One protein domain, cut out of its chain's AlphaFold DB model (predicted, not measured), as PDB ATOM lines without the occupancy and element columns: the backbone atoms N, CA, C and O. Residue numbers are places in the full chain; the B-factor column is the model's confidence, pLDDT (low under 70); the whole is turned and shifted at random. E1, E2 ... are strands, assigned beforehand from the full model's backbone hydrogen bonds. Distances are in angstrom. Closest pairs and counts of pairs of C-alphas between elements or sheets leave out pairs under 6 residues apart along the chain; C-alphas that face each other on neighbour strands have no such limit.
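What this domain is: This is residues 25 to 57 and 71 to 216 of the 239 residues of the protein "SPRY domain-containing protein" of Coptotermes formosanus (UniProt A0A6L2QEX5). Two strongly twisted sheets, one of seven strands and one of six, lie face to face as a sandwich, their strands at 16 degrees to each other, and the chain winds over both as a jelly roll. The long link from E12 to E13 loops out at one end, where residues 195 to 200 stick out. The printed part has 179 residues and no named helix; its thirteen strands, E1 to E13 in chain order, hold 75 residues, under half, and the class is all strand. The sheets run E1 - E13 - E12 - E8 - E3 - E6 - E5 and E4 - E7 - E2 - E9 - E10 - E11, both antiparallel. The whole is compact, with a radius of gyration of the C-alphas of 15.7 A, and spans 51 by 33 by 31 A.

How they stand to each other: The larger sheet runs, strand beside strand, E1, residues 25 to 29, E13, residues 207 to 216, E12, residues 178 to 184, E8, residues 114 to 122, E3, residues 47 to 53, E6, residues 86 to 89, and E5, residues 80 to 83. E1 and E5 are its edge strands. N 27 and O 209 are 2.9 A apart between E1 and E13, and N 180 and O 212 are 2.8 A apart between the hairpin strands E12 and E13. Also within hydrogen-bond range are N 117 and O 179 between E8 and E12, 2.8 A, N 50 and O 118 between E3 and E8, 2.9 A, N 87 and O 49 between E6 and E3, 2.8 A, and N 81 and O 88 in the hairpin E5 and E6, 2.8 A. The other sheet runs E4, residues 74 to 78, E7, residues 100 to 104, E2, residues 37 to 42, E9, residues 129 to 133, E10, residues 150 to 153, and E11, residues 158 to 161. Here too pairs are within hydrogen-bond range: N 78 and O 101 between E4 and E7, 2.8 A, N 102 and O 40 between E7 and E2, 2.9 A, and N 39 and O 131 between E2 and E9, 2.9 A. E9, E10 and E11 form a meander, each strand the antiparallel neighbour of the one before, with N 152 and O 130 at 2.8 A and N 160 and O 151 at 2.8 A. The parts of the sheets that face each other are 7.9 A centre to centre. Between the sheets, the closest C-alphas of E9 and E12 are those of Gly 131 and Cys 181, 6.2 A apart, and those of E5 and E7 are Ile 80 and Gly 100, 5.3 A. E10 and E12 are near each other. The jelly roll, one long hairpin wound over both sheets, pairs E2 with E9, E3 with E8, E4 with E7 and E5 with E6. E1 and E11 are apart.

Where its parts are: E1 begins at C-alpha 25, at (231.082, 229.852, 259.865). E13, the longest strand, measures 28.1 A from first to last C-alpha and ends at C-alpha 216, at (247.570, 221.515, 258.911). E8 measures 22.3 A, E3 19.6 A, E12 19.2 A and E2 16.4 A; E2 begins at C-alpha 37, at (241.584, 246.070, 258.915). E4, E5, E6, E7, E9, E10 and E11 have four or five residues each.

The domain as a whole: The C-alphas of Glu 124 and Thr 199, the two farthest apart, are 51.8 A apart. Residues 58 to 70 are cut out, and C-alphas 57 and 71 are 18.8 A apart across the cut, in the link from E3 to E4. The links E9 to E10, E11 to E12 and E12 to E13 are long. The mean pLDDT of the printed part is 80.0; it is under 70 at residues 25 to 33, 53 to 57, 71 to 73 and 184 to 216.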
ATOM      1  N   GLY A  25     232.296 229.061 259.966       55.56
ATOM      2  CA  GLY A  25     231.082 229.852 259.865       55.56
ATOM      3  C   GLY A  25     231.265 231.162 259.112       55.56
ATOM      4  O   GLY A  25     232.371 231.578 258.763       55.56
ATOM      5  N   THR A  26     230.132 231.801 258.852       60.59
ATOM      6  CA  THR A  26     230.038 233.115 258.215       60.59
ATOM      7  C   THR A  26     229.108 233.964 259.064       60.59
ATOM      8  O   THR A  26     228.092 233.458 259.539       60.59
ATOM      9  N   THR A  27     229.431 235.238 259.252       64.94
ATOM     10  CA  THR A  27     228.544 236.180 259.934       64.94
ATOM     11  C   THR A  27     228.427 237.475 259.146       64.94
ATOM     12  O   THR A  27     229.381 237.925 258.514       64.94
ATOM     13  N   SER A  28     227.243 238.074 259.148       68.00
ATOM     14  CA  SER A  28     226.993 239.347 258.477       68.00
ATOM     15  C   SER A  28     227.345 240.508 259.402       68.00
ATOM     16  O   SER A  28     226.854 240.572 260.530       68.00
ATOM     17  N   VAL A  29     228.150 241.449 258.917       68.44
ATOM     18  CA  VAL A  29     228.581 242.633 259.668       68.44
ATOM     19  C   VAL A  29     228.420 243.871 258.793       68.44
ATOM     20  O   VAL A  29     228.746 243.858 257.607       68.44
ATOM     21  N   SER A  30     227.935 244.966 259.380       68.50
ATOM     22  CA  SER A  30     227.901 246.272 258.717       68.50
ATOM     23  C   SER A  30     229.322 246.762 258.438       68.50
ATOM     24  O   SER A  30     230.128 246.852 259.372       68.50
ATOM     25  N   LEU A  31     229.631 247.118 257.192       67.50
ATOM     26  CA  LEU A  31     230.954 247.636 256.861       67.50
ATOM     27  C   LEU A  31     231.093 249.090 257.356       67.50
ATOM     28  O   LEU A  31     230.307 249.952 256.957       67.50
ATOM     29  N   PRO A  32     232.083 249.405 258.207       69.81
ATOM     30  CA  PRO A  32     232.347 250.778 258.608       69.81
ATOM     31  C   PRO A  32     232.949 251.588 257.452       69.81
ATOM     32  O   PRO A  32     233.668 251.061 256.599       69.81
ATOM     33  N   VAL A  33     232.716 252.904 257.469       67.38
ATOM     34  CA  VAL A  33     233.386 253.851 256.564       67.38
ATOM     35  C   VAL A  33     234.903 253.697 256.720       67.38
ATOM     36  O   VAL A  33     235.427 253.803 257.830       67.38
ATOM     37  N   GLY A  34     235.600 253.429 255.615       71.06
ATOM     38  CA  GLY A  34     237.046 253.179 255.606       71.06
ATOM     39  C   GLY A  34     237.464 251.708 255.733       71.06
ATOM     40  O   GLY A  34     238.663 251.436 255.779       71.06
ATOM     41  N   GLY A  35     236.509 250.772 255.759       81.44
ATOM     42  CA  GLY A  35     236.768 249.334 255.689       81.44
ATOM     43  C   GLY A  35     237.193 248.692 257.013       81.44
ATOM     44  O   GLY A  35     237.255 249.328 258.068       81.44
ATOM     45  N   LEU A  36     237.466 247.390 256.947       85.31
ATOM     46  CA  LEU A  36     237.893 246.569 258.076       85.31
ATOM     47  C   LEU A  36     239.341 246.116 257.886       85.31
ATOM     48  O   LEU A  36     239.712 245.634 256.820       85.31
ATOM     49  N   TYR A  37     240.140 246.262 258.935       91.62
ATOM     50  CA  TYR A  37     241.584 246.070 258.915       91.62
ATOM     51  C   TYR A  37     241.942 244.742 259.583       91.62
ATOM     52  O   TYR A  37     241.456 244.503 260.699       91.62
ATOM     53  N   PRO A  38     242.795 243.914 258.952       92.81
ATOM     54  CA  PRO A  38     243.412 242.759 259.591       92.81
ATOM     55  C   PRO A  38     244.024 243.136 260.933       92.81
ATOM     56  O   PRO A  38     244.707 244.156 261.053       92.81
ATOM     57  N   ALA A  39     243.750 242.329 261.948       95.31
ATOM     58  CA  ALA A  39     244.281 242.533 263.278       95.31
ATOM     59  C   ALA A  39     244.578 241.210 263.971       95.31
ATOM     60  O   ALA A  39     243.869 240.216 263.795       95.31
ATOM     61  N   VAL A  40     245.615 241.244 264.799       97.12
ATOM     62  CA  VAL A  40     246.040 240.148 265.665       97.12
ATOM     63  C   VAL A  40     246.154 240.695 267.081       97.12
ATOM     64  O   VAL A  40     246.685 241.787 267.291       97.12
ATOM     65  N   GLY A  41     245.622 239.958 268.049       97.50
ATOM     66  CA  GLY A  41     245.792 240.250 269.468       97.50
ATOM     67  C   GLY A  41     246.485 239.094 270.173       97.50
ATOM     68  O   GLY A  41     246.163 237.944 269.886       97.50
ATOM     69  N   MET A  42     247.397 239.408 271.085       97.94
ATOM     70  CA  MET A  42     248.192 238.457 271.873       97.94
ATOM     71  C   MET A  42     248.278 238.979 273.309       97.94
ATOM     72  O   MET A  42     248.147 240.181 273.526       97.94
ATOM     73  N   HIS A  43     248.460 238.126 274.305       97.06
ATOM     74  CA  HIS A  43     248.441 238.542 275.709       97.06
ATOM     75  C   HIS A  43     249.441 237.804 276.595       97.06
ATOM     76  O   HIS A  43     249.947 238.404 277.550       97.06
ATOM     77  N   SER A  44     249.755 236.546 276.296       94.50
ATOM     78  CA  SER A  44     250.618 235.735 277.159       94.50
ATOM     79  C   SER A  44     252.069 235.775 276.712       94.50
ATOM     80  O   SER A  44     252.386 235.822 275.524       94.50
ATOM     81  N   ILE A  45     252.974 235.702 277.686       95.00
ATOM     82  CA  ILE A  45     254.412 235.638 277.426       95.00
ATOM     83  C   ILE A  45     254.725 234.411 276.557       95.00
ATOM     84  O   ILE A  45     254.200 233.319 276.789       95.00
ATOM     85  N   GLY A  46     255.589 234.616 275.562       94.44
ATOM     86  CA  GLY A  46     256.031 233.580 274.632       94.44
ATOM     87  C   GLY A  46     255.093 233.340 273.453       94.44
ATOM     88  O   GLY A  46     255.429 232.528 272.606       94.44
ATOM     89  N   GLU A  47     253.946 234.020 273.370       97.75
ATOM     90  CA  GLU A  47     253.091 233.911 272.189       97.75
ATOM     91  C   GLU A  47     253.802 234.479 270.951       97.75
ATOM     92  O   GLU A  47     254.304 235.609 270.959       97.75
ATOM     93  N   GLU A  48     253.783 233.701 269.868       97.56
ATOM     94  CA  GLU A  48     254.367 234.038 268.570       97.56
ATOM     95  C   GLU A  48     253.473 233.529 267.435       97.56
ATOM     96  O   GLU A  48     253.060 232.363 267.417       97.56
ATOM     97  N   VAL A  49     253.206 234.378 266.441       95.44
ATOM     98  CA  VAL A  49     252.461 233.981 265.237       95.44
ATOM     99  C   VAL A  49     253.163 234.415 263.963       95.44
ATOM    100  O   VAL A  49     253.729 235.501 263.898       95.44
ATOM    101  N   ARG A  50     253.097 233.593 262.918       92.75
ATOM    102  CA  ARG A  50     253.629 233.925 261.591       92.75
ATOM    103  C   ARG A  50     252.509 234.377 260.669       92.75
ATOM    104  O   ARG A  50     251.513 233.677 260.521       92.75
ATOM    105  N   LEU A  51     252.694 235.525 260.034       88.38
ATOM    106  CA  LEU A  51     251.760 236.128 259.093       88.38
ATOM    107  C   LEU A  51     251.895 235.511 257.698       88.38
ATOM    108  O   LEU A  51     253.000 235.362 257.179       88.38
ATOM    109  N   PHE A  52     250.759 235.243 257.058       81.38
ATOM    110  CA  PHE A  52     250.674 234.872 255.649       81.38
ATOM    111  C   PHE A  52     249.692 235.801 254.939       81.38
ATOM    112  O   PHE A  52     248.477 235.750 255.148       81.38
ATOM    113  N   LEU A  53     250.244 236.657 254.087       67.38
ATOM    114  CA  LEU A  53     249.507 237.603 253.259       67.38
ATOM    115  C   LEU A  53     249.349 236.974 251.874       67.38
ATOM    116  O   LEU A  53     250.310 236.442 251.320       67.38
ATOM    117  N   GLY A  54     248.133 236.972 251.330       54.34
ATOM    118  CA  GLY A  54     247.768 236.227 250.117       54.34
ATOM    119  C   GLY A  54     248.404 236.698 248.798       54.34
ATOM    120  O   GLY A  54     247.813 236.447 247.754       54.34
ATOM    121  N   LEU A  55     249.557 237.378 248.812       43.91
ATOM    122  CA  LEU A  55     250.122 238.084 247.650       43.91
ATOM    123  C   LEU A  55     251.377 237.463 247.011       43.91
ATOM    124  O   LEU A  55     251.772 237.896 245.933       43.91
ATOM    125  N   ASN A  56     251.986 236.418 247.571       35.00
ATOM    126  CA  ASN A  56     253.248 235.901 247.018       35.00
ATOM    127  C   ASN A  56     253.068 234.787 245.979       35.00
ATOM    128  O   ASN A  56     253.462 233.661 246.254       35.00
ATOM    129  N   TRP A  57     252.517 235.071 244.795       37.44
ATOM    130  CA  TRP A  57     252.710 234.211 243.609       37.44
ATOM    131  C   TRP A  57     252.850 235.067 242.336       37.44
ATOM    132  O   TRP A  57     251.933 235.161 241.524       37.44
ATOM    133  N   GLU A  71     257.294 244.673 256.770       49.34
ATOM    134  CA  GLU A  71     257.264 245.690 257.819       49.34
ATOM    135  C   GLU A  71     256.368 246.895 257.487       49.34
ATOM    136  O   GLU A  71     255.815 247.504 258.401       49.34
ATOM    137  N   GLU A  72     256.148 247.224 256.208       54.31
ATOM    138  CA  GLU A  72     255.256 248.334 255.835       54.31
ATOM    139  C   GLU A  72     253.755 247.997 255.909       54.31
ATOM    140  O   GLU A  72     252.917 248.909 255.944       54.31
ATOM    141  N   GLU A  73     253.397 246.709 255.968       62.62
ATOM    142  CA  GLU A  73     251.999 246.271 255.978       62.62
ATOM    143  C   GLU A  73     251.353 246.310 257.363       62.62
ATOM    144  O   GLU A  73     250.133 246.428 257.446       62.62
ATOM    145  N   TRP A  74     252.124 246.265 258.453       76.75
ATOM    146  CA  TRP A  74     251.608 246.297 259.827       76.75
ATOM    147  C   TRP A  74     252.130 247.521 260.563       76.75
ATOM    148  O   TRP A  74     253.264 247.570 261.018       76.75
ATOM    149  N   TYR A  75     251.277 248.536 260.686       75.31
ATOM    150  CA  TYR A  75     251.704 249.855 261.148       75.31
ATOM    151  C   TYR A  75     251.410 250.106 262.631       75.31
ATOM    152  O   TYR A  75     252.113 250.865 263.297       75.31
ATOM    153  N   ARG A  76     250.345 249.501 263.172       89.38
ATOM    154  CA  ARG A  76     249.843 249.848 264.505       89.38
ATOM    155  C   ARG A  76     250.095 248.717 265.491       89.38
ATOM    156  O   ARG A  76     249.215 247.901 265.747       89.38
ATOM    157  N   LEU A  77     251.314 248.709 266.025       91.75
ATOM    158  CA  LEU A  77     251.802 247.736 266.998       91.75
ATOM    159  C   LEU A  77     251.773 248.323 268.419       91.75
ATOM    160  O   LEU A  77     252.203 249.453 268.654       91.75
ATOM    161  N   ASN A  78     251.259 247.557 269.377       95.38
ATOM    162  CA  ASN A  78     251.299 247.847 270.808       95.38
ATOM    163  C   ASN A  78     251.641 246.558 271.544       95.38
ATOM    164  O   ASN A  78     250.920 245.585 271.371       95.38
ATOM    165  N   ASP A  79     252.712 246.549 272.337       95.69
ATOM    166  CA  ASP A  79     253.175 245.361 273.076       95.69
ATOM    167  C   ASP A  79     253.346 244.100 272.198       95.69
ATOM    168  O   ASP A  79     253.326 242.973 272.686       95.69
ATOM    169  N   ILE A  80     253.536 244.312 270.892       95.31
ATOM    170  CA  ILE A  80     253.863 243.315 269.880       95.31
ATOM    171  C   ILE A  80     255.039 243.853 269.074       95.31
ATOM    172  O   ILE A  80     255.072 245.033 268.713       95.31
ATOM    173  N   ARG A  81     255.991 242.977 268.770       94.19
ATOM    174  CA  ARG A  81     257.107 243.238 267.869       94.19
ATOM    175  C   ARG A  81     256.907 242.449 266.584       94.19
ATOM    176  O   ARG A  81     256.539 241.284 266.632       94.19
ATOM    177  N   LEU A  82     257.167 243.083 265.446       91.75
ATOM    178  CA  LEU A  82     257.248 242.400 264.161       91.75
ATOM    179  C   LEU A  82     258.718 242.083 263.861       91.75
ATOM    180  O   LEU A  82     259.558 242.979 263.884       91.75
ATOM    181  N   ASN A  83     259.013 240.813 263.604       89.00
ATOM    182  CA  ASN A  83     260.331 240.297 263.258       89.00
ATOM    183  C   ASN A  83     260.222 239.514 261.940       89.00
ATOM    184  O   ASN A  83     259.842 238.339 261.907       89.00
ATOM    185  N   GLY A  84     260.462 240.203 260.823       87.25
ATOM    186  CA  GLY A  84     260.190 239.675 259.487       87.25
ATOM    187  C   GLY A  84     258.695 239.422 259.276       87.25
ATOM    188  O   GLY A  84     257.929 240.353 259.062       87.25
ATOM    189  N   GLN A  85     258.278 238.155 259.327       85.88
ATOM    190  CA  GLN A  85     256.869 237.743 259.208       85.88
ATOM    191  C   GLN A  85     256.272 237.265 260.536       85.88
ATOM    192  O   GLN A  85     255.128 236.818 260.559       85.88
ATOM    193  N   VAL A  86     257.033 237.307 261.630       92.62
ATOM    194  CA  VAL A  86     256.591 236.816 262.938       92.62
ATOM    195  C   VAL A  86     256.187 237.994 263.817       92.62
ATOM    196  O   VAL A  86     256.958 238.932 263.994       92.62
ATOM    197  N   LEU A  87     254.970 237.951 264.350       95.38
ATOM    198  CA  LEU A  87     254.522 238.819 265.429       95.38
ATOM    199  C   LEU A  87     254.822 238.128 266.758       95.38
ATOM    200  O   LEU A  87     254.348 237.022 267.008       95.38
ATOM    201  N   GLU A  88     255.596 238.802 267.595       97.19
ATOM    202  CA  GLU A  88     256.032 238.338 268.907       97.19
ATOM    203  C   GLU A  88     255.363 239.198 269.976       97.19
ATOM    204  O   GLU A  88     255.431 240.433 269.922       97.19
ATOM    205  N   TYR A  89     254.733 238.577 270.968       97.69
ATOM    206  CA  TYR A  89     254.211 239.324 272.102       97.69
ATOM    207  C   TYR A  89     255.346 239.796 273.021       97.69
ATOM    208  O   TYR A  89     256.156 239.007 273.505       97.69
ATOM    209  N   THR A  90     255.391 241.101 273.302       96.62
ATOM    210  CA  THR A  90     256.424 241.732 274.143       96.62
ATOM    211  C   THR A  90     255.851 242.452 275.364       96.62
ATOM    212  O   THR A  90     256.548 243.252 275.995       96.62
ATOM    213  N   GLY A  91     254.571 242.233 275.670       93.62
ATOM    214  CA  GLY A  91     253.890 242.835 276.811       93.62
ATOM    215  C   GLY A  91     254.133 242.101 278.130       93.62
ATOM    216  O   GLY A  91     254.976 241.214 278.252       93.62
ATOM    217  N   ARG A  92     253.384 242.505 279.163       92.75
ATOM    218  CA  ARG A  92     253.529 241.965 280.530       92.75
ATOM    219  C   ARG A  92     252.603 240.791 280.833       92.75
ATOM    220  O   ARG A  92     252.921 240.013 281.724       92.75
ATOM    221  N   GLY A  93     251.443 240.735 280.183       90.88
ATOM    222  CA  GLY A  93     250.467 239.647 280.299       90.88
ATOM    223  C   GLY A  93     249.846 239.467 281.681       90.88
ATOM    224  O   GLY A  93     249.411 238.373 282.016       90.88
ATOM    225  N   LYS A  94     249.813 240.507 282.527       91.31
ATOM    226  CA  LYS A  94     249.356 240.373 283.926       91.31
ATOM    227  C   LYS A  94     247.880 240.694 284.109       91.31
ATOM    228  O   LYS A  94     247.219 240.114 284.963       91.31
ATOM    229  N   SER A  95     247.377 241.664 283.358       91.94
ATOM    230  CA  SER A  95     245.999 242.142 283.425       91.94
ATOM    231  C   SER A  95     245.304 241.971 282.083       91.94
ATOM    232  O   SER A  95     245.954 242.013 281.046       91.94
ATOM    233  N   ILE A  96     243.973 241.891 282.080       86.44
ATOM    234  CA  ILE A  96     243.138 241.808 280.868       86.44
ATOM    235  C   ILE A  96     243.311 242.994 279.897       86.44
ATOM    236  O   ILE A  96     242.832 242.949 278.768       86.44
ATOM    237  N   ILE A  97     243.962 244.076 280.335       90.00
ATOM    238  CA  ILE A  97     244.300 245.235 279.497       90.00
ATOM    239  C   ILE A  97     245.733 245.199 278.955       90.00
ATOM    240  O   ILE A  97     246.067 246.034 278.125       90.00
ATOM    241  N   ASP A  98     246.584 244.267 279.389       93.88
ATOM    242  CA  ASP A  98     247.950 244.117 278.862       93.88
ATOM    243  C   ASP A  98     247.944 243.381 277.503       93.88
ATOM    244  O   ASP A  98     248.886 242.678 277.169       93.88
ATOM    245  N   VAL A  99     246.863 243.491 276.727       96.06
ATOM    246  CA  VAL A  99     246.764 242.859 275.410       96.06
ATOM    247  C   VAL A  99     247.688 243.582 274.441       96.06
ATOM    248  O   VAL A  99     247.550 244.786 274.206       96.06
ATOM    249  N   GLY A 100     248.592 242.819 273.846       96.94
ATOM    250  CA  GLY A 100     249.335 243.199 272.668       96.94
ATOM    251  C   GLY A 100     248.426 243.212 271.447       96.94
ATOM    252  O   GLY A 100     247.587 242.332 271.256       96.94
ATOM    253  N   PHE A 101     248.571 244.234 270.618       97.06
ATOM    254  CA  PHE A 101     247.717 244.469 269.467       97.06
ATOM    255  C   PHE A 101     248.551 244.848 268.256       97.06
ATOM    256  O   PHE A 101     249.382 245.754 268.315       97.06
ATOM    257  N   ALA A 102     248.278 244.176 267.148       96.50
ATOM    258  CA  ALA A 102     248.820 244.479 265.844       96.50
ATOM    259  C   ALA A 102     247.649 244.709 264.890       96.50
ATOM    260  O   ALA A 102     246.661 243.973 264.911       96.50
ATOM    261  N   GLN A 103     247.753 245.729 264.045       95.19
ATOM    262  CA  GLN A 103     246.784 246.005 262.991       95.19
ATOM    263  C   GLN A 103     247.509 246.391 261.704       95.19
ATOM    264  O   GLN A 103     248.462 247.182 261.722       95.19
ATOM    265  N   ALA A 104     247.025 245.834 260.596       91.38
ATOM    266  CA  ALA A 104     247.526 246.128 259.267       91.38
ATOM    267  C   ALA A 104     247.255 247.587 258.863       91.38
ATOM    268  O   ALA A 104     246.352 248.259 259.364       91.38
ATOM    269  N   ARG A 105     248.056 248.090 257.930       87.50
ATOM    270  CA  ARG A 105     248.031 249.459 257.420       87.50
ATOM    271  C   ARG A 105     246.812 249.732 256.544       87.50
ATOM    272  O   ARG A 105     246.287 250.846 256.574       87.50
ATOM    273  N   SER A 106     246.381 248.729 255.785       86.12
ATOM    274  CA  SER A 106     245.309 248.830 254.796       86.12
ATOM    275  C   SER A 106     244.132 247.927 255.171       86.12
ATOM    276  O   SER A 106     244.345 246.851 255.739       86.12
ATOM    277  N   PRO A 107     242.886 248.343 254.880       86.62
ATOM    278  CA  PRO A 107     241.735 247.477 255.060       86.62
ATOM    279  C   PRO A 107     241.746 246.358 254.017       86.62
ATOM    280  O   PRO A 107     242.311 246.513 252.933       86.62
ATOM    281  N   LEU A 108     241.050 245.262 254.317       79.75
ATOM    282  CA  LEU A 108     240.726 244.274 253.297       79.75
ATOM    283  C   LEU A 108     239.829 244.906 252.224       79.75
ATOM    284  O   LEU A 108     238.936 245.707 252.522       79.75
ATOM    285  N   ASN A 109     240.060 244.521 250.977       77.69
ATOM    286  CA  ASN A 109     239.330 244.971 249.797       77.69
ATOM    287  C   ASN A 109     239.105 243.782 248.848       77.69
ATOM    288  O   ASN A 109     239.460 242.656 249.170       77.69
ATOM    289  N   THR A 110     238.520 244.011 247.677       72.06
ATOM    290  CA  THR A 110     238.184 242.939 246.725       72.06
ATOM    291  C   THR A 110     239.399 242.180 246.180       72.06
ATOM    292  O   THR A 110     239.256 241.011 245.829       72.06
ATOM    293  N   THR A 111     240.590 242.784 246.143       71.44
ATOM    294  CA  THR A 111     241.826 242.137 245.665       71.44
ATOM    295  C   THR A 111     242.585 241.439 246.793       71.44
ATOM    296  O   THR A 111     243.086 240.335 246.605       71.44
ATOM    297  N   VAL A 112     242.593 242.027 247.988       74.12
ATOM    298  CA  VAL A 112     243.192 241.481 249.211       74.12
ATOM    299  C   VAL A 112     242.091 241.341 250.255       74.12
ATOM    300  O   VAL A 112     241.861 242.230 251.073       74.12
ATOM    301  N   HIS A 113     241.368 240.224 250.194       73.75
ATOM    302  CA  HIS A 113     240.168 239.968 251.001       73.75
ATOM    303  C   HIS A 113     240.365 238.886 252.070       73.75
ATOM    304  O   HIS A 113     239.397 238.491 252.722       73.75
ATOM    305  N   TYR A 114     241.587 238.381 252.248       78.62
ATOM    306  CA  TYR A 114     241.884 237.260 253.137       78.62
ATOM    307  C   TYR A 114     243.332 237.301 253.637       78.62
ATOM    308  O   TYR A 114     244.241 237.653 252.886       78.62
ATOM    309  N   PHE A 115     243.542 236.911 254.892       77.06
ATOM    310  CA  PHE A 115     244.866 236.721 255.482       77.06
ATOM    311  C   PHE A 115     244.851 235.562 256.480       77.06
ATOM    312  O   PHE A 115     243.796 235.200 257.012       77.06
ATOM    313  N   GLU A 116     246.026 234.996 256.749       84.06
ATOM    314  CA  GLU A 116     246.187 233.909 257.713       84.06
ATOM    315  C   GLU A 116     247.309 234.186 258.705       84.06
ATOM    316  O   GLU A 116     248.256 234.925 258.423       84.06
ATOM    317  N   ILE A 117     247.209 233.531 259.857       88.38
ATOM    318  CA  ILE A 117     248.279 233.421 260.841       88.38
ATOM    319  C   ILE A 117     248.517 231.950 261.175       88.38
ATOM    320  O   ILE A 117     247.571 231.171 261.253       88.38
ATOM    321  N   GLU A 118     249.768 231.567 261.386       88.75
ATOM    322  CA  GLU A 118     250.162 230.275 261.959       88.75
ATOM    323  C   GLU A 118     250.612 230.494 263.400       88.75
ATOM    324  O   GLU A 118     251.416 231.393 263.655       88.75
ATOM    325  N   ILE A 119     250.136 229.670 264.332       91.81
ATOM    326  CA  ILE A 119     250.603 229.711 265.722       91.81
ATOM    327  C   ILE A 119     251.989 229.066 265.784       91.81
ATOM    328  O   ILE A 119     252.118 227.841 265.770       91.81
ATOM    329  N   VAL A 120     253.033 229.890 265.847       94.81
ATOM    330  CA  VAL A 120     254.424 229.424 265.957       94.81
ATOM    331  C   VAL A 120     254.702 228.975 267.383       94.81
ATOM    332  O   VAL A 120     255.262 227.896 267.601       94.81
ATOM    333  N   ASP A 121     254.255 229.768 268.350       96.75
ATOM    334  CA  ASP A 121     254.293 229.415 269.754       96.75
ATOM    335  C   ASP A 121     253.021 229.908 270.463       96.75
ATOM    336  O   ASP A 121     252.682 231.088 270.368       96.75
ATOM    337  N   PRO A 122     252.268 229.021 271.136       94.25
ATOM    338  CA  PRO A 122     251.070 229.412 271.871       94.25
ATOM    339  C   PRO A 122     251.389 230.154 273.179       94.25
ATOM    340  O   PRO A 122     250.462 230.611 273.845       94.25
ATOM    341  N   GLY A 123     252.658 230.247 273.587       95.75
ATOM    342  CA  GLY A 123     253.036 230.805 274.879       95.75
ATOM    343  C   GLY A 123     252.386 230.058 276.049       95.75
ATOM    344  O   GLY A 123     252.062 228.873 275.962       95.75
ATOM    345  N   GLU A 124     252.193 230.757 277.167       92.88
ATOM    346  CA  GLU A 124     251.662 230.140 278.393       92.88
ATOM    347  C   GLU A 124     250.169 229.780 278.318       92.88
ATOM    348  O   GLU A 124     249.769 228.755 278.872       92.88
ATOM    349  N   SER A 125     249.341 230.607 277.659       92.75
ATOM    350  CA  SER A 125     247.873 230.451 277.686       92.75
ATOM    351  C   SER A 125     247.190 230.421 276.313       92.75
ATOM    352  O   SER A 125     245.993 230.146 276.260       92.75
ATOM    353  N   CYS A 126     247.910 230.643 275.206       95.12
ATOM    354  CA  CYS A 126     247.355 230.692 273.845       95.12
ATOM    355  C   CYS A 126     246.233 231.732 273.664       95.12
ATOM    356  O   CYS A 126     245.299 231.522 272.889       95.12
ATOM    357  N   TYR A 127     246.323 232.871 274.352       97.12
ATOM    358  CA  TYR A 127     245.425 234.017 274.193       97.12
ATOM    359  C   TYR A 127     245.750 234.788 272.913       97.12
ATOM    360  O   TYR A 127     246.076 235.973 272.915       97.12
ATOM    361  N   ILE A 128     245.628 234.083 271.793       98.00
ATOM    362  CA  ILE A 128     245.884 234.565 270.444       98.00
ATOM    363  C   ILE A 128     244.540 234.740 269.745       98.00
ATOM    364  O   ILE A 128     243.720 233.824 269.677       98.00
ATOM    365  N   ALA A 129     244.315 235.920 269.180       97.06
ATOM    366  CA  ALA A 129     243.101 236.241 268.446       97.06
ATOM    367  C   ALA A 129     243.431 236.770 267.050       97.06
ATOM    368  O   ALA A 129     244.221 237.703 266.914       97.06
ATOM    369  N   ILE A 130     242.762 236.232 266.030       94.75
ATOM    370  CA  ILE A 130     242.756 236.773 264.665       94.75
ATOM    371  C   ILE A 130     241.440 237.498 264.421       94.75
ATOM    372  O   ILE A 130     240.382 237.038 264.850       94.75
ATOM    373  N   GLY A 131     241.458 238.615 263.704       92.56
ATOM    374  CA  GLY A 131     240.203 239.248 263.345       92.56
ATOM    375  C   GLY A 131     240.312 240.478 262.475       92.56
ATOM    376  O   GLY A 131     241.336 240.773 261.864       92.56
ATOM    377  N   LEU A 132     239.200 241.200 262.448       90.31
ATOM    378  CA  LEU A 132     239.017 242.417 261.686       90.31
ATOM    379  C   LEU A 132     238.535 243.531 262.598       90.31
ATOM    380  O   LEU A 132     237.659 243.342 263.443       90.31
ATOM    381  N   THR A 133     239.105 244.713 262.422       93.56
ATOM    382  CA  THR A 133     238.877 245.857 263.307       93.56
ATOM    383  C   THR A 133     238.692 247.140 262.512       93.56
ATOM    384  O   THR A 133     239.141 247.261 261.375       93.56
ATOM    385  N   ARG A 134     238.046 248.140 263.115       91.44
ATOM    386  CA  ARG A 134     238.088 249.515 262.606       91.44
ATOM    387  C   ARG A 134     239.479 250.128 262.758       91.44
ATOM    388  O   ARG A 134     240.222 249.794 263.678       91.44
ATOM    389  N   ARG A 135     239.783 251.128 261.932       90.31
ATOM    390  CA  ARG A 135     241.047 251.883 261.985       90.31
ATOM    391  C   ARG A 135     241.375 252.460 263.372       90.31
ATOM    392  O   ARG A 135     242.532 252.512 263.764       90.31
ATOM    393  N   ASP A 136     240.363 252.888 264.122       91.31
ATOM    394  CA  ASP A 136     240.476 253.533 265.437       91.31
ATOM    395  C   ASP A 136     240.365 252.563 266.630       91.31
ATOM    396  O   ASP A 136     240.222 252.997 267.771       91.31
ATOM    397  N   TYR A 137     240.463 251.248 266.395       94.19
ATOM    398  CA  TYR A 137     240.274 250.220 267.426       94.19
ATOM    399  C   TYR A 137     241.187 250.407 268.655       94.19
ATOM    400  O   TYR A 137     242.347 250.790 268.487       94.19
ATOM    401  N   PRO A 138     240.727 250.162 269.896       94.75
ATOM    402  CA  PRO A 138     241.575 250.269 271.083       94.75
ATOM    403  C   PRO A 138     242.734 249.265 271.053       94.75
ATOM    404  O   PRO A 138     242.530 248.066 270.925       94.75
ATOM    405  N   LYS A 139     243.957 249.766 271.250       94.19
ATOM    406  CA  LYS A 139     245.211 248.994 271.146       94.19
ATOM    407  C   LYS A 139     245.513 248.030 272.309       94.19
ATOM    408  O   LYS A 139     246.578 247.442 272.327       94.19
ATOM    409  N   HIS A 140     244.629 247.944 273.298       94.56
ATOM    410  CA  HIS A 140     244.795 247.169 274.540       94.56
ATOM    411  C   HIS A 140     243.647 246.160 274.716       94.56
ATOM    412  O   HIS A 140     243.189 245.871 275.823       94.56
ATOM    413  N   ARG A 141     243.078 245.714 273.592       96.94
ATOM    414  CA  ARG A 141     241.903 244.845 273.521       96.94
ATOM    415  C   ARG A 141     242.096 243.869 272.371       96.94
ATOM    416  O   ARG A 141     242.551 244.275 271.304       96.94
ATOM    417  N   HIS A 142     241.688 242.617 272.555       97.50
ATOM    418  CA  HIS A 142     241.697 241.660 271.451       97.50
ATOM    419  C   HIS A 142     240.686 242.062 270.369       97.50
ATOM    420  O   HIS A 142     239.661 242.681 270.690       97.50
ATOM    421  N   PRO A 143     240.920 241.696 269.096       96.44
ATOM    422  CA  PRO A 143     239.891 241.728 268.062       96.44
ATOM    423  C   PRO A 143     238.595 241.044 268.532       96.44
ATOM    424  O   PRO A 143     238.627 240.013 269.203       96.44
ATOM    425  N   GLY A 144     237.448 241.641 268.209       94.56
ATOM    426  CA  GLY A 144     236.117 241.167 268.594       94.56
ATOM    427  C   GLY A 144     235.571 241.703 269.922       94.56
ATOM    428  O   GLY A 144     234.360 241.711 270.109       94.56
ATOM    429  N   TRP A 145     236.410 242.218 270.826       96.62
ATOM    430  CA  TRP A 145     235.976 242.651 272.166       96.62
ATOM    431  C   TRP A 145     235.274 244.016 272.243       96.62
ATOM    432  O   TRP A 145     234.675 244.343 273.273       96.62
ATOM    433  N   ASN A 146     235.371 244.844 271.201       95.56
ATOM    434  CA  ASN A 146     234.797 246.193 271.155       95.56
ATOM    435  C   ASN A 146     234.065 246.432 269.837       95.56
ATOM    436  O   ASN A 146     234.482 245.944 268.795       95.56
ATOM    437  N   LYS A 147     232.984 247.219 269.878       91.19
ATOM    438  CA  LYS A 147     232.119 247.498 268.720       91.19
ATOM    439  C   LYS A 147     232.896 247.845 267.445       91.19
ATOM    440  O   LYS A 147     233.866 248.600 267.477       91.19
ATOM    441  N   GLY A 148     232.397 247.346 266.313       86.12
ATOM    442  CA  GLY A 148     233.042 247.524 265.011       86.12
ATOM    443  C   GLY A 148     234.270 246.633 264.812       86.12
ATOM    444  O   GLY A 148     235.130 246.960 264.000       86.12
ATOM    445  N   SER A 149     234.372 245.534 265.559       91.44
ATOM    446  CA  SER A 149     235.345 244.480 265.311       91.44
ATOM    447  C   SER A 149     234.726 243.099 265.458       91.44
ATOM    448  O   SER A 149     233.679 242.919 266.085       91.44
ATOM    449  N   ILE A 150     235.417 242.134 264.872       90.25
ATOM    450  CA  ILE A 150     235.133 240.713 264.957       90.25
ATOM    451  C   ILE A 150     236.451 239.980 265.161       90.25
ATOM    452  O   ILE A 150     237.465 240.368 264.581       90.25
ATOM    453  N   GLY A 151     236.456 238.953 265.998       91.94
ATOM    454  CA  GLY A 151     237.657 238.178 266.269       91.94
ATOM    455  C   GLY A 151     237.341 236.737 266.605       91.94
ATOM    456  O   GLY A 151     236.328 236.449 267.235       91.94
ATOM    457  N   TYR A 152     238.224 235.849 266.182       89.88
ATOM    458  CA  TYR A 152     238.230 234.444 266.532       89.88
ATOM    459  C   TYR A 152     239.416 234.156 267.451       89.88
ATOM    460  O   TYR A 152     240.540 234.560 267.142       89.88
ATOM    461  N   HIS A 153     239.150 233.519 268.590       94.88
ATOM    462  CA  HIS A 153     240.114 233.344 269.679       94.88
ATOM    463  C   HIS A 153     240.563 231.881 269.766       94.88
ATOM    464  O   HIS A 153     239.743 230.959 269.744       94.88
ATOM    465  N   ALA A 154     241.878 231.665 269.798       93.38
ATOM    466  CA  ALA A 154     242.505 230.348 269.721       93.38
ATOM    467  C   ALA A 154     242.305 229.508 270.991       93.38
ATOM    468  O   ALA A 154     242.144 228.291 270.899       93.38
ATOM    469  N   ASP A 155     242.291 230.138 272.163       94.94
ATOM    470  CA  ASP A 155     242.233 229.485 273.473       94.94
ATOM    471  C   ASP A 155     240.891 228.808 273.756       94.94
ATOM    472  O   ASP A 155     240.849 227.764 274.414       94.94
ATOM    473  N   ASP A 156     239.788 229.382 273.272       92.50
ATOM    474  CA  ASP A 156     238.437 228.903 273.563       92.50
ATOM    475  C   ASP A 156     237.616 228.524 272.325       92.50
ATOM    476  O   ASP A 156     236.578 227.872 272.470       92.50
ATOM    477  N   GLY A 157     238.106 228.854 271.128       85.94
ATOM    478  CA  GLY A 157     237.440 228.570 269.864       85.94
ATOM    479  C   GLY A 157     236.170 229.397 269.646       85.94
ATOM    480  O   GLY A 157     235.290 229.007 268.872       85.94
ATOM    481  N   LYS A 158     236.010 230.521 270.346       87.25
ATOM    482  CA  LYS A 158     234.827 231.371 270.213       87.25
ATOM    483  C   LYS A 158     235.032 232.501 269.220       87.25
ATOM    484  O   LYS A 158     236.147 232.941 268.934       87.25
ATOM    485  N   ILE A 159     233.904 232.995 268.718       85.19
ATOM    486  CA  ILE A 159     233.839 234.230 267.947       85.19
ATOM    487  C   ILE A 159     233.308 235.362 268.820       85.19
ATOM    488  O   ILE A 159     232.318 235.216 269.534       85.19
ATOM    489  N   PHE A 160     233.973 236.506 268.759       91.75
ATOM    490  CA  PHE A 160     233.631 237.712 269.498       91.75
ATOM    491  C   PHE A 160     233.234 238.791 268.497       91.75
ATOM    492  O   PHE A 160     233.997 239.094 267.578       91.75
ATOM    493  N   ILE A 161     232.042 239.367 268.661       89.81
ATOM    494  CA  ILE A 161     231.490 240.374 267.747       89.81
ATOM    495  C   ILE A 161     231.141 241.622 268.549       89.81
ATOM    496  O   ILE A 161     230.078 241.738 269.155       89.81
ATOM    497  N   GLY A 162     232.062 242.579 268.570       91.31
ATOM    498  CA  GLY A 162     231.886 243.848 269.262       91.31
ATOM    499  C   GLY A 162     231.651 243.776 270.777       91.31
ATOM    500  O   GLY A 162     231.186 244.767 271.347       91.31
ATOM    501  N   SER A 163     231.946 242.640 271.413       92.62
ATOM    502  CA  SER A 163     231.568 242.293 272.785       92.62
ATOM    503  C   SER A 163     232.660 241.464 273.458       92.62
ATOM    504  O   SER A 163     233.299 240.639 272.819       92.62
ATOM    505  N   GLY A 164     232.851 241.645 274.769       92.44
ATOM    506  CA  GLY A 164     233.745 240.803 275.579       92.44
ATOM    507  C   GLY A 164     233.174 239.419 275.912       92.44
ATOM    508  O   GLY A 164     233.827 238.646 276.601       92.44
ATOM    509  N   VAL A 165     231.957 239.116 275.455       94.75
ATOM    510  CA  VAL A 165     231.328 237.796 275.556       94.75
ATOM    511  C   VAL A 165     231.311 237.191 274.159       94.75
ATOM    512  O   VAL A 165     230.743 237.796 273.249       94.75
ATOM    513  N   GLY A 166     231.969 236.044 274.000       91.81
ATOM    514  CA  GLY A 166     232.052 235.315 272.737       91.81
ATOM    515  C   GLY A 166     231.073 234.148 272.677       91.81
ATOM    516  O   GLY A 166     230.711 233.579 273.711       91.81
ATOM    517  N   ASP A 167     230.703 233.769 271.459       86.50
ATOM    518  CA  ASP A 167     229.811 232.651 271.161       86.50
ATOM    519  C   ASP A 167     230.603 231.439 270.643       86.50
ATOM    520  O   ASP A 167     231.609 231.616 269.945       86.50
ATOM    521  N   PRO A 168     230.176 230.197 270.946       84.62
ATOM    522  CA  PRO A 168     230.770 229.000 270.356       84.62
ATOM    523  C   PRO A 168     230.776 229.080 268.826       84.62
ATOM    524  O   PRO A 168     229.742 229.346 268.213       84.62
ATOM    525  N   PHE A 169     231.931 228.832 268.212       79.44
ATOM    526  CA  PHE A 169     232.087 228.950 266.761       79.44
ATOM    527  C   PHE A 169     232.943 227.833 266.170       79.44
ATOM    528  O   PHE A 169     232.561 227.204 265.187       79.44
ATOM    529  N   GLY A 170     234.091 227.571 266.786       77.06
ATOM    530  CA  GLY A 170     235.111 226.672 266.280       77.06
ATOM    531  C   GLY A 170     235.830 225.880 267.371       77.06
ATOM    532  O   GLY A 170     235.570 226.050 268.562       77.06
ATOM    533  N   PRO A 171     236.729 224.974 266.969       81.19
ATOM    534  CA  PRO A 171     237.654 224.294 267.870       81.19
ATOM    535  C   PRO A 171     238.825 225.191 268.290       81.19
ATOM    536  O   PRO A 171     239.327 225.993 267.509       81.19
ATOM    537  N   ARG A 172     239.351 224.978 269.494       85.75
ATOM    538  CA  ARG A 172     240.593 225.623 269.949       85.75
ATOM    539  C   ARG A 172     241.758 225.366 268.987       85.75
ATOM    540  O   ARG A 172     241.831 224.291 268.390       85.75
ATOM    541  N   CYS A 173     242.674 226.324 268.893       84.38
ATOM    542  CA  CYS A 173     243.873 226.242 268.064       84.38
ATOM    543  C   CYS A 173     245.135 226.098 268.927       84.38
ATOM    544  O   CYS A 173     245.209 226.597 270.051       84.38
ATOM    545  N   HIS A 174     246.131 225.406 268.384       87.81
ATOM    546  CA  HIS A 174     247.380 225.050 269.047       87.81
ATOM    547  C   HIS A 174     248.582 225.353 268.148       87.81
ATOM    548  O   HIS A 174     248.448 225.767 266.998       87.81
ATOM    549  N   LYS A 175     249.785 225.107 268.674       89.56
ATOM    550  CA  LYS A 175     251.036 225.212 267.919       89.56
ATOM    551  C   LYS A 175     250.954 224.473 266.577       89.56
ATOM    552  O   LYS A 175     250.665 223.280 266.547       89.56
ATOM    553  N   GLY A 176     251.275 225.177 265.496       84.00
ATOM    554  CA  GLY A 176     251.246 224.686 264.119       84.00
ATOM    555  C   GLY A 176     249.900 224.844 263.403       84.00
ATOM    556  O   GLY A 176     249.864 224.704 262.180       84.00
ATOM    557  N   ASP A 177     248.812 225.169 264.111       81.62
ATOM    558  CA  ASP A 177     247.523 225.442 263.473       81.62
ATOM    559  C   ASP A 177     247.552 226.785 262.733       81.62
ATOM    560  O   ASP A 177     248.193 227.748 263.169       81.62
ATOM    561  N   ARG A 178     246.810 226.861 261.618       81.62
ATOM    562  CA  ARG A 178     246.609 228.098 260.857       81.62
ATOM    563  C   ARG A 178     245.186 228.607 260.993       81.62
ATOM    564  O   ARG A 178     244.208 227.905 260.739       81.62
ATOM    565  N   MET A 179     245.069 229.878 261.330       83.56
ATOM    566  CA  MET A 179     243.800 230.582 261.450       83.56
ATOM    567  C   MET A 179     243.698 231.596 260.314       83.56
ATOM    568  O   MET A 179     244.649 232.325 260.050       83.56
ATOM    569  N   GLY A 180     242.551 231.649 259.647       81.50
ATOM    570  CA  GLY A 180     242.303 232.517 258.503       81.50
ATOM    571  C   GLY A 180     241.096 233.424 258.706       81.50
ATOM    572  O   GLY A 180     240.056 233.029 259.241       81.50
ATOM    573  N   CYS A 181     241.201 234.662 258.242       80.38
ATOM    574  CA  CYS A 181     240.116 235.626 258.324       80.38
ATOM    575  C   CYS A 181     239.992 236.395 257.011       80.38
ATOM    576  O   CYS A 181     240.985 236.838 256.436       80.38
ATOM    577  N   GLY A 182     238.760 236.548 256.527       77.88
ATOM    578  CA  GLY A 182     238.500 237.273 255.295       77.88
ATOM    579  C   GLY A 182     237.086 237.815 255.178       77.88
ATOM    580  O   GLY A 182     236.205 237.559 256.001       77.88
ATOM    581  N   ILE A 183     236.874 238.581 254.118       72.19
ATOM    582  CA  ILE A 183     235.594 239.200 253.790       72.19
ATOM    583  C   ILE A 183     235.148 238.670 252.437       72.19
ATOM    584  O   ILE A 183     235.901 238.709 251.469       72.19
ATOM    585  N   LEU A 184     233.908 238.196 252.360       69.75
ATOM    586  CA  LEU A 184     233.282 237.912 251.082       69.75
ATOM    587  C   LEU A 184     232.587 239.183 250.591       69.75
ATOM    588  O   LEU A 184     231.571 239.609 251.147       69.75
ATOM    589  N   PHE A 185     233.151 239.790 249.552       67.88
ATOM    590  CA  PHE A 185     232.572 240.959 248.904       67.88
ATOM    591  C   PHE A 185     231.521 240.533 247.862       67.88
ATOM    592  O   PHE A 185     231.790 239.631 247.064       67.88
ATOM    593  N   PRO A 186     230.329 241.159 247.839       66.31
ATOM    594  CA  PRO A 186     229.380 241.027 246.737       66.31
ATOM    595  C   PRO A 186     230.022 241.373 245.389       66.31
ATOM    596  O   PRO A 186     230.920 242.211 245.323       66.31
ATOM    597  N   ARG A 187     229.555 240.753 244.297       64.75
ATOM    598  CA  ARG A 187     230.127 240.972 242.950       64.75
ATOM    599  C   ARG A 187     230.020 242.425 242.482       64.75
ATOM    600  O   ARG A 187     230.850 242.884 241.709       64.75
ATOM    601  N   ASP A 188     228.989 243.120 242.934       66.56
ATOM    602  CA  ASP A 188     228.698 244.524 242.665       66.56
ATOM    603  C   ASP A 188     229.302 245.474 243.712       66.56
ATOM    604  O   ASP A 188     229.079 246.684 243.654       66.56
ATOM    605  N   TYR A 189     230.095 244.961 244.660       67.12
ATOM    606  CA  TYR A 189     230.782 245.794 245.636       67.12
ATOM    607  C   TYR A 189     231.843 246.665 244.961       67.12
ATOM    608  O   TYR A 189     232.837 246.178 244.421       67.12
ATOM    609  N   VAL A 190     231.663 247.981 245.061       63.19
ATOM    610  CA  VAL A 190     232.650 248.964 244.616       63.19
ATOM    611  C   VAL A 190     233.442 249.441 245.828       63.19
ATOM    612  O   VAL A 190     232.926 250.158 246.687       63.19
ATOM    613  N   CYS A 191     234.718 249.057 245.896       57.88
ATOM    614  CA  CYS A 191     235.624 249.566 246.916       57.88
ATOM    615  C   CYS A 191     235.865 251.065 246.686       57.88
ATOM    616  O   CYS A 191     236.387 251.473 245.649       57.88
ATOM    617  N   GLN A 192     235.513 251.898 247.670       57.16
ATOM    618  CA  GLN A 192     235.646 253.359 247.575       57.16
ATOM    619  C   GLN A 192     237.105 253.843 247.453       57.16
ATOM    620  O   GLN A 192     237.331 255.000 247.109       57.16
ATOM    621  N   TYR A 193     238.090 252.974 247.708       52.47
ATOM    622  CA  TYR A 193     239.514 253.284 247.557       52.47
ATOM    623  C   TYR A 193     240.044 253.091 246.128       52.47
ATOM    624  O   TYR A 193     241.081 253.663 245.802       52.47
ATOM    625  N   ASP A 194     239.340 252.349 245.265       47.75
ATOM    626  CA  ASP A 194     239.883 251.956 243.956       47.75
ATOM    627  C   ASP A 194     239.656 252.987 242.846       47.75
ATOM    628  O   ASP A 194     240.282 252.889 241.792       47.75
ATOM    629  N   ARG A 195     238.800 254.003 243.035       42.41
ATOM    630  CA  ARG A 195     238.610 255.057 242.023       42.41
ATOM    631  C   ARG A 195     238.244 256.412 242.618       42.41
ATOM    632  O   ARG A 195     237.222 256.559 243.280       42.41
ATOM    633  N   TYR A 196     238.997 257.439 242.216       43.25
ATOM    634  CA  TYR A 196     238.534 258.829 242.133       43.25
ATOM    635  C   TYR A 196     237.397 258.948 241.100       43.25
ATOM    636  O   TYR A 196     237.566 259.557 240.047       43.25
ATOM    637  N   VAL A 197     236.242 258.329 241.336       41.03
ATOM    638  CA  VAL A 197     235.064 258.514 240.485       41.03
ATOM    639  C   VAL A 197     233.840 258.695 241.372       41.03
ATOM    640  O   VAL A 197     233.327 257.763 241.982       41.03
ATOM    641  N   LEU A 198     233.385 259.946 241.417       45.81
ATOM    642  CA  LEU A 198     232.025 260.348 241.760       45.81
ATOM    643  C   LEU A 198     231.025 259.469 240.998       45.81
ATOM    644  O   LEU A 198     230.956 259.625 239.784       45.81
ATOM    645  N   THR A 199     230.247 258.601 241.657       37.09
ATOM    646  CA  THR A 199     228.764 258.560 241.582       37.09
ATOM    647  C   THR A 199     228.137 257.377 242.337       37.09
ATOM    648  O   THR A 199     228.611 256.253 242.268       37.09
ATOM    649  N   VAL A 200     227.016 257.692 243.000       38.66
ATOM    650  CA  VAL A 200     225.903 256.846 243.480       38.66
ATOM    651  C   VAL A 200     226.247 255.674 244.414       38.66
ATOM    652  O   VAL A 200     226.617 254.577 244.019       38.66
ATOM    653  N   GLN A 201     225.987 255.933 245.694       40.47
ATOM    654  CA  GLN A 201     225.937 254.986 246.796       40.47
ATOM    655  C   GLN A 201     224.803 253.961 246.590       40.47
ATOM    656  O   GLN A 201     223.650 254.245 246.904       40.47
ATOM    657  N   THR A 202     225.108 252.747 246.140       41.56
ATOM    658  CA  THR A 202     224.363 251.574 246.617       41.56
ATOM    659  C   THR A 202     225.136 251.041 247.809       41.56
ATOM    660  O   THR A 202     226.143 250.351 247.667       41.56
ATOM    661  N   ALA A 203     224.730 251.474 249.001       44.75
ATOM    662  CA  ALA A 203     225.244 250.917 250.236       44.75
ATOM    663  C   ALA A 203     224.876 249.430 250.252       44.75
ATOM    664  O   ALA A 203     223.705 249.077 250.343       44.75
ATOM    665  N   VAL A 204     225.864 248.546 250.131       49.91
ATOM    666  CA  VAL A 204     225.676 247.218 250.705       49.91
ATOM    667  C   VAL A 204     225.747 247.411 252.214       49.91
ATOM    668  O   VAL A 204     226.814 247.628 252.784       49.91
ATOM    669  N   ASP A 205     224.582 247.418 252.858       52.16
ATOM    670  CA  ASP A 205     224.460 247.714 254.291       52.16
ATOM    671  C   ASP A 205     225.176 246.671 255.175       52.16
ATOM    672  O   ASP A 205     225.478 246.925 256.343       52.16
ATOM    673  N   SER A 206     225.505 245.502 254.614       55.94
ATOM    674  CA  SER A 206     226.206 244.419 255.304       55.94
ATOM    675  C   SER A 206     227.100 243.610 254.365       55.94
ATOM    676  O   SER A 206     226.674 243.234 253.274       55.94
ATOM    677  N   LEU A 207     228.304 243.273 254.826       60.47
ATOM    678  CA  LEU A 207     229.182 242.282 254.204       60.47
ATOM    679  C   LEU A 207     229.166 240.985 255.011       60.47
ATOM    680  O   LEU A 207     229.013 240.998 256.233       60.47
ATOM    681  N   LEU A 208     229.359 239.859 254.326       56.50
ATOM    682  CA  LEU A 208     229.572 238.574 254.978       56.50
ATOM    683  C   LEU A 208     231.055 238.447 255.331       56.50
ATOM    684  O   LEU A 208     231.910 238.290 254.460       56.50
ATOM    685  N   VAL A 209     231.360 238.514 256.623       57.09
ATOM    686  CA  VAL A 209     232.685 238.188 257.142       57.09
ATOM    687  C   VAL A 209     232.760 236.678 257.308       57.09
ATOM    688  O   VAL A 209     231.927 236.063 257.982       57.09
ATOM    689  N   THR A 210     233.759 236.072 256.676       55.91
ATOM    690  CA  THR A 210     234.006 234.634 256.742       55.91
ATOM    691  C   THR A 210     235.267 234.380 257.553       55.91
ATOM    692  O   THR A 210     236.338 234.910 257.261       55.91
ATOM    693  N   THR A 211     235.162 233.500 258.541       53.41
ATOM    694  CA  THR A 211     236.326 233.002 259.278       53.41
ATOM    695  C   THR A 211     236.565 231.565 258.845       53.41
ATOM    696  O   THR A 211     235.646 230.741 258.835       53.41
ATOM    697  N   ARG A 212     237.795 231.265 258.433       57.06
ATOM    698  CA  ARG A 212     238.210 229.924 258.014       57.06
ATOM    699  C   ARG A 212     239.316 229.457 258.940       57.06
ATOM    700  O   ARG A 212     240.184 230.239 259.295       57.06
ATOM    701  N   ILE A 213     239.300 228.192 259.334       49.81
ATOM    702  CA  ILE A 213     240.416 227.609 260.078       49.81
ATOM    703  C   ILE A 213     240.967 226.453 259.280       49.81
ATOM    704  O   ILE A 213     240.230 225.617 258.750       49.81
ATOM    705  N   VAL A 214     242.284 226.458 259.177       47.34
ATOM    706  CA  VAL A 214     243.057 225.509 258.409       47.34
ATOM    707  C   VAL A 214     243.850 224.672 259.396       47.34
ATOM    708  O   VAL A 214     244.835 225.128 259.973       47.34
ATOM    709  N   PHE A 215     243.425 223.427 259.582       43.19
ATOM    710  CA  PHE A 215     244.218 222.464 260.331       43.19
ATOM    711  C   PHE A 215     245.215 221.829 259.373       43.19
ATOM    712  O   PHE A 215     244.877 220.929 258.597       43.19
ATOM    713  N   LEU A 216     246.460 222.296 259.432       41.16
ATOM    714  CA  LEU A 216     247.570 221.515 258.911       41.16
ATOM    715  C   LEU A 216     247.885 220.441 259.941       41.16
ATOM    716  O   LEU A 216     248.655 220.657 260.873       41.16
TER     717      LEU A 216